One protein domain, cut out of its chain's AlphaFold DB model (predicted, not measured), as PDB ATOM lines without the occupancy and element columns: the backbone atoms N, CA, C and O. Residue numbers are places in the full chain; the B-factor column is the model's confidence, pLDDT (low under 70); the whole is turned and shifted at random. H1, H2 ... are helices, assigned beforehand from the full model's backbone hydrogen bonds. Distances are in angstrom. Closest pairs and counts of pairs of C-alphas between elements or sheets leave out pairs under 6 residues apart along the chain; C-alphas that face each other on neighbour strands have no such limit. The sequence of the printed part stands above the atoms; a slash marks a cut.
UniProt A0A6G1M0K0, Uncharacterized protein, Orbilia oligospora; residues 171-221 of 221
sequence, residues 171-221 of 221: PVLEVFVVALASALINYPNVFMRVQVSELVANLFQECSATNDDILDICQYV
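What this domain is: This is residues 171 to 221 of the 221 residues of an uncharacterized protein of Orbilia oligospora (UniProt A0A6G1M0K0). A long helix, H1, sticks out as a free arm with its residues 171 to 181; at its other end come two short helices, H2 and H3, loosely arranged, and then a tail, residues 204 to 221, that runs outward and folds back. The arm and the tail make the length, with spans of 47 by 19 by 15 A. The printed part has 51 residues with three named helices, H1, H2 and H3 in chain order, and no named strand: all helix, only just extended, close to loose, with a radius of gyration of the C-alphas of 14.9 A.

How they stand to each other: Start with H1, residues 171 to 186, and go on to H2, residues 190 to 193: they are close but not clearly touching, their closest C-alphas being those of Asn 186 and Met 192, 5.1 A apart. H3, residues 196 to 203, is close to H2 but not clearly touching, with the closest C-alphas, of Phe 191 and Leu 199, 7.7 A apart. H1 and H3 are apart. In H1 and H3 every O i to N i+4 pair is within hydrogen-bond range; H2 is too short for such a pair.

Where its parts are: Find C-alpha 171 at (130.861, 296.158, 199.039); from there H1 runs 22.3 A to C-alpha 186. H2 spans 5.3 A, and H3 runs 10.5 A to C-alpha 203 at (121.011, 268.631, 217.444).

The domain as a whole: The C-alphas of Pro 171 and Ala 209 are the two farthest apart, at 48.4 A. Both links between helices are tight, and the printed part has no cut. Look at residues 206 to 221 for pLDDT under 70.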
ATOM      1  N   PRO A 171     131.734 297.124 198.361       84.69
ATOM      2  CA  PRO A 171     130.861 296.158 199.039       84.69
ATOM      3  C   PRO A 171     130.964 294.731 198.478       84.69
ATOM      4  O   PRO A 171     130.815 293.765 199.218       84.69
ATOM      5  N   VAL A 172     131.234 294.572 197.178       88.56
ATOM      6  CA  VAL A 172     131.357 293.242 196.550       88.56
ATOM      7  C   VAL A 172     132.651 292.544 196.977       88.56
ATOM      8  O   VAL A 172     132.637 291.353 197.273       88.56
ATOM      9  N   LEU A 173     133.759 293.291 197.055       88.88
ATOM     10  CA  LEU A 173     135.054 292.756 197.477       88.88
ATOM     11  C   LEU A 173     135.024 292.329 198.949       88.88
ATOM     12  O   LEU A 173     135.544 291.271 199.284       88.88
ATOM     13  N   GLU A 174     134.372 293.114 199.814       87.62
ATOM     14  CA  GLU A 174     134.171 292.772 201.228       87.62
ATOM     15  C   GLU A 174     133.471 291.415 201.378       87.62
ATOM     16  O   GLU A 174     133.989 290.522 202.046       87.62
ATOM     17  N   VAL A 175     132.323 291.234 200.713       88.75
ATOM     18  CA  VAL A 175     131.556 289.979 200.784       88.75
ATOM     19  C   VAL A 175     132.368 288.809 200.234       88.75
ATOM     20  O   VAL A 175     132.351 287.733 200.828       88.75
ATOM     21  N   PHE A 176     133.113 289.015 199.147       90.75
ATOM     22  CA  PHE A 176     133.983 287.984 198.584       90.75
ATOM     23  C   PHE A 176     135.081 287.552 199.568       90.75
ATOM     24  O   PHE A 176     135.265 286.357 199.788       90.75
ATOM     25  N   VAL A 177     135.769 288.503 200.207       91.38
ATOM     26  CA  VAL A 177     136.815 288.211 201.204       91.38
ATOM     27  C   VAL A 177     136.231 287.498 202.425       91.38
ATOM     28  O   VAL A 177     136.815 286.523 202.894       91.38
ATOM     29  N   VAL A 178     135.065 287.926 202.918       89.88
ATOM     30  CA  VAL A 178     134.387 287.275 204.055       89.88
ATOM     31  C   VAL A 178     133.933 285.861 203.698       89.88
ATOM     32  O   VAL A 178     134.090 284.952 204.513       89.88
ATOM     33  N   ALA A 179     133.412 285.649 202.486       89.69
ATOM     34  CA  ALA A 179     133.023 284.327 202.007       89.69
ATOM     35  C   ALA A 179     134.244 283.404 201.871       89.69
ATOM     36  O   ALA A 179     134.192 282.263 202.324       89.69
ATOM     37  N   LEU A 180     135.355 283.908 201.324       91.56
ATOM     38  CA  LEU A 180     136.605 283.157 201.200       91.56
ATOM     39  C   LEU A 180     137.183 282.790 202.573       91.56
ATOM     40  O   LEU A 180     137.545 281.639 202.798       91.56
ATOM     41  N   ALA A 181     137.230 283.744 203.504       90.94
ATOM     42  CA  ALA A 181     137.703 283.503 204.864       90.94
ATOM     43  C   ALA A 181     136.822 282.477 205.591       90.94
ATOM     44  O   ALA A 181     137.340 281.530 206.178       90.94
ATOM     45  N   SER A 182     135.497 282.618 205.490       88.62
ATOM     46  CA  SER A 182     134.544 281.649 206.046       88.62
ATOM     47  C   SER A 182     134.745 280.259 205.444       88.62
ATOM     48  O   SER A 182     134.762 279.278 206.175       88.62
ATOM     49  N   ALA A 183     134.961 280.160 204.129       87.56
ATOM     50  CA  ALA A 183     135.204 278.883 203.465       87.56
ATOM     51  C   ALA A 183     136.507 278.221 203.941       87.56
ATOM     52  O   ALA A 183     136.507 277.028 204.234       87.56
ATOM     53  N   LEU A 184     137.595 278.987 204.076       90.06
ATOM     54  CA  LEU A 184     138.883 278.476 204.559       90.06
ATOM     55  C   LEU A 184     138.819 278.000 206.015       90.06
ATOM     56  O   LEU A 184     139.451 277.003 206.353       90.06
ATOM     57  N   ILE A 185     138.053 278.692 206.863       88.38
ATOM     58  CA  ILE A 185     137.885 278.339 208.281       88.38
ATOM     59  C   ILE A 185     136.923 277.157 208.451       88.38
ATOM     60  O   ILE A 185     137.171 276.283 209.280       88.38
ATOM     61  N   ASN A 186     135.848 277.098 207.661       86.81
ATOM     62  CA  ASN A 186     134.830 276.054 207.785       86.81
ATOM     63  C   ASN A 186     135.254 274.732 207.133       86.81
ATOM     64  O   ASN A 186     134.859 273.678 207.616       86.81
ATOM     65  N   TYR A 187     136.064 274.759 206.067       85.12
ATOM     66  CA  TYR A 187     136.520 273.548 205.372       85.12
ATOM     67  C   TYR A 187     137.186 272.494 206.281       85.12
ATOM     68  O   TYR A 187     136.839 271.319 206.145       85.12
ATOM     69  N   PRO A 188     138.098 272.848 207.215       86.88
ATOM     70  CA  PRO A 188     138.709 271.864 208.109       86.88
ATOM     71  C   PRO A 188     137.770 271.352 209.210       86.88
ATOM     72  O   PRO A 188     138.067 270.322 209.810       86.88
ATOM     73  N   ASN A 189     136.668 272.045 209.515       82.62
ATOM     74  CA  ASN A 189     135.802 271.695 210.638       82.62
ATOM     75  C   ASN A 189     134.531 270.977 210.156       82.62
ATOM     76  O   ASN A 189     133.660 271.577 209.527       82.62
ATOM     77  N   VAL A 190     134.407 269.691 210.500       77.88
ATOM     78  CA  VAL A 190     133.294 268.815 210.089       77.88
ATOM     79  C   VAL A 190     131.930 269.397 210.479       77.88
ATOM     80  O   VAL A 190     131.007 269.376 209.666       77.88
ATOM     81  N   PHE A 191     131.813 270.005 211.663       73.75
ATOM     82  CA  PHE A 191     130.560 270.610 212.133       73.75
ATOM     83  C   PHE A 191     130.191 271.881 211.367       73.75
ATOM     84  O   PHE A 191     129.014 272.152 211.140       73.75
ATOM     85  N   MET A 192     131.189 272.665 210.945       75.19
ATOM     86  CA  MET A 192     130.952 273.928 210.234       75.19
ATOM     87  C   MET A 192     130.716 273.756 208.733       75.19
ATOM     88  O   MET A 192     130.278 274.696 208.064       75.19
ATOM     89  N   ARG A 193     130.990 272.557 208.207       77.56
ATOM     90  CA  ARG A 193     130.754 272.182 206.812       77.56
ATOM     91  C   ARG A 193     129.275 271.916 206.505       77.56
ATOM     92  O   ARG A 193     128.869 272.069 205.356       77.56
ATOM     93  N   VAL A 194     128.491 271.511 207.503       77.75
ATOM     94  CA  VAL A 194     127.066 271.179 207.347       77.75
ATOM     95  C   VAL A 194     126.211 272.448 207.344       77.75
ATOM     96  O   VAL A 194     126.546 273.450 207.976       77.75
ATOM     97  N   GLN A 195     125.096 272.423 206.609       78.81
ATOM     98  CA  GLN A 195     124.176 273.555 206.550       78.81
ATOM     99  C   GLN A 195     123.512 273.780 207.915       78.81
ATOM    100  O   GLN A 195     123.069 272.839 208.566       78.81
ATOM    101  N   VAL A 196     123.382 275.044 208.331       80.69
ATOM    102  CA  VAL A 196     122.884 275.412 209.672       80.69
ATOM    103  C   VAL A 196     121.524 274.782 209.994       80.69
ATOM    104  O   VAL A 196     121.306 274.344 211.116       80.69
ATOM    105  N   SER A 197     120.610 274.706 209.023       77.19
ATOM    106  CA  SER A 197     119.294 274.085 209.227       77.19
ATOM    107  C   SER A 197     119.373 272.583 209.487       77.19
ATOM    108  O   SER A 197     118.627 272.062 210.303       77.19
ATOM    109  N   GLU A 198     120.285 271.883 208.823       76.94
ATOM    110  CA  GLU A 198     120.484 270.448 209.028       76.94
ATOM    111  C   GLU A 198     121.213 270.184 210.350       76.94
ATOM    112  O   GLU A 198     120.812 269.313 211.116       76.94
ATOM    113  N   LEU A 199     122.203 271.016 210.688       80.94
ATOM    114  CA  LEU A 199     122.907 270.946 211.969       80.94
ATOM    115  C   LEU A 199     121.952 271.118 213.159       80.94
ATOM    116  O   LEU A 199     122.022 270.360 214.123       80.94
ATOM    117  N   VAL A 200     121.043 272.095 213.088       82.44
ATOM    118  CA  VAL A 200     120.026 272.307 214.129       82.44
ATOM    119  C   VAL A 200     119.047 271.132 214.186       82.44
ATOM    120  O   VAL A 200     118.678 270.719 215.281       82.44
ATOM    121  N   ALA A 201     118.657 270.560 213.042       77.19
ATOM    122  CA  ALA A 201     117.790 269.381 213.021       77.19
ATOM    123  C   ALA A 201     118.442 268.185 213.718       77.19
ATOM    124  O   ALA A 201     117.789 267.540 214.535       77.19
ATOM    125  N   ASN A 202     119.725 267.947 213.448       76.62
ATOM    126  CA  ASN A 202     120.482 266.856 214.054       76.62
ATOM    127  C   ASN A 202     120.687 267.073 215.560       76.62
ATOM    128  O   ASN A 202     120.578 266.128 216.328       76.62
ATOM    129  N   LEU A 203     120.897 268.317 216.011       77.75
ATOM    130  CA  LEU A 203     121.011 268.631 217.444       77.75
ATOM    131  C   LEU A 203     119.726 268.319 218.231       77.75
ATOM    132  O   LEU A 203     119.774 268.064 219.431       77.75
ATOM    133  N   PHE A 204     118.574 268.369 217.563       74.75
ATOM    134  CA  PHE A 204     117.270 268.091 218.158       74.75
ATOM    135  C   PHE A 204     116.851 266.614 218.077       74.75
ATOM    136  O   PHE A 204     115.784 266.266 218.589       74.75
ATOM    137  N   GLN A 205     117.646 265.751 217.438       70.88
ATOM    138  CA  GLN A 205     117.380 264.314 217.401       70.88
ATOM    139  C   GLN A 205     117.875 263.631 218.681       70.88
ATOM    140  O   GLN A 205     118.948 263.936 219.194       70.88
ATOM    141  N   GLU A 206     117.083 262.692 219.204       65.62
ATOM    142  CA  GLU A 206     117.535 261.807 220.279       65.62
ATOM    143  C   GLU A 206     118.538 260.793 219.701       65.62
ATOM    144  O   GLU A 206     118.230 260.096 218.730       65.62
ATOM    145  N   CYS A 207     119.721 260.692 220.313       63.94
ATOM    146  CA  CYS A 207     120.707 259.656 220.008       63.94
ATOM    147  C   CYS A 207     120.093 258.269 220.248       63.94
ATOM    148  O   CYS A 207     119.778 257.907 221.384       63.94
ATOM    149  N   SER A 208     119.917 257.483 219.187       55.50
ATOM    150  CA  SER A 208     119.405 256.111 219.250       55.50
ATOM    151  C   SER A 208     120.433 255.170 218.638       55.50
ATOM    152  O   SER A 208     120.969 255.462 217.575       55.50
ATOM    153  N   ALA A 209     120.670 254.016 219.271       53.38
ATOM    154  CA  ALA A 209     121.695 253.029 218.902       53.38
ATOM    155  C   ALA A 209     121.571 252.434 217.476       53.38
ATOM    156  O   ALA A 209     122.373 251.586 217.097       53.38
ATOM    157  N   THR A 210     120.560 252.843 216.708       50.81
ATOM    158  CA  THR A 210     120.220 252.318 215.378       50.81
ATOM    159  C   THR A 210     120.388 253.350 214.256       50.81
ATOM    160  O   THR A 210     120.221 252.992 213.093       50.81
ATOM    161  N   ASN A 211     120.683 254.617 214.570       53.06
ATOM    162  CA  ASN A 211     120.864 255.663 213.564       53.06
ATOM    163  C   ASN A 211     122.359 255.949 213.384       53.06
ATOM    164  O   ASN A 211     123.023 256.400 214.311       53.06
ATOM    165  N   ASP A 212     122.880 255.677 212.188       48.19
ATOM    166  CA  ASP A 212     124.240 256.052 211.800       48.19
ATOM    167  C   ASP A 212     124.327 257.585 211.687       48.19
ATOM    168  O   ASP A 212     124.008 258.177 210.650       48.19
ATOM    169  N   ASP A 213     124.718 258.249 212.773       54.59
ATOM    170  CA  ASP A 213     124.870 259.699 212.807       54.59
ATOM    171  C   ASP A 213     126.073 260.138 211.962       54.59
ATOM    172  O   ASP A 213     127.230 259.878 212.288       54.59
ATOM    173  N   ILE A 214     125.808 260.894 210.895       54.34
ATOM    174  CA  ILE A 214     126.811 261.408 209.938       54.34
ATOM    175  C   ILE A 214     127.900 262.277 210.615       54.34
ATOM    176  O   ILE A 214     128.961 262.504 210.032       54.34
ATOM    177  N   LEU A 215     127.660 262.771 211.836       57.31
ATOM    178  CA  LEU A 215     128.575 263.642 212.586       57.31
ATOM    179  C   LEU A 215     129.150 263.027 213.880       57.31
ATOM    180  O   LEU A 215     129.860 263.743 214.586       57.31
ATOM    181  N   ASP A 216     128.862 261.757 214.201       59.03
ATOM    182  CA  ASP A 216     129.378 261.046 215.397       59.03
ATOM    183  C   ASP A 216     129.174 261.817 216.732       59.03
ATOM    184  O   ASP A 216     129.918 261.671 217.700       59.03
ATOM    185  N   ILE A 217     128.160 262.693 216.796       61.91
ATOM    186  CA  ILE A 217     127.899 263.585 217.947       61.91
ATOM    187  C   ILE A 217     127.509 262.765 219.184       61.91
ATOM    188  O   ILE A 217     127.850 263.124 220.310       61.91
ATOM    189  N   CYS A 218     126.852 261.629 218.965       57.03
ATOM    190  CA  CYS A 218     126.383 260.725 220.004       57.03
ATOM    191  C   CYS A 218     127.483 259.836 220.611       57.03
ATOM    192  O   CYS A 218     127.211 259.138 221.580       57.03
ATOM    193  N   GLN A 219     128.727 259.872 220.108       55.28
ATOM    194  CA  GLN A 219     129.864 259.224 220.784       55.28
ATOM    195  C   GLN A 219     130.337 259.983 222.036       55.28
ATOM    196  O   GLN A 219     131.018 259.403 222.880       55.28
ATOM    197  N   TYR A 220     130.012 261.277 222.148       53.12
ATOM    198  CA  TYR A 220     130.510 262.169 223.204       53.12
ATOM    199  C   TYR A 220     129.458 262.529 224.269       53.12
ATOM    200  O   TYR A 220     129.750 263.345 225.147       53.12
ATOM    201  N   VAL A 221     128.252 261.954 224.184       49.25
ATOM    202  CA  VAL A 221     127.121 262.151 225.114       49.25
ATOM    203  C   VAL A 221     126.858 260.855 225.864       49.25
ATOM    204  O   VAL A 221     126.752 260.920 227.109       49.25
TER     205      VAL A 221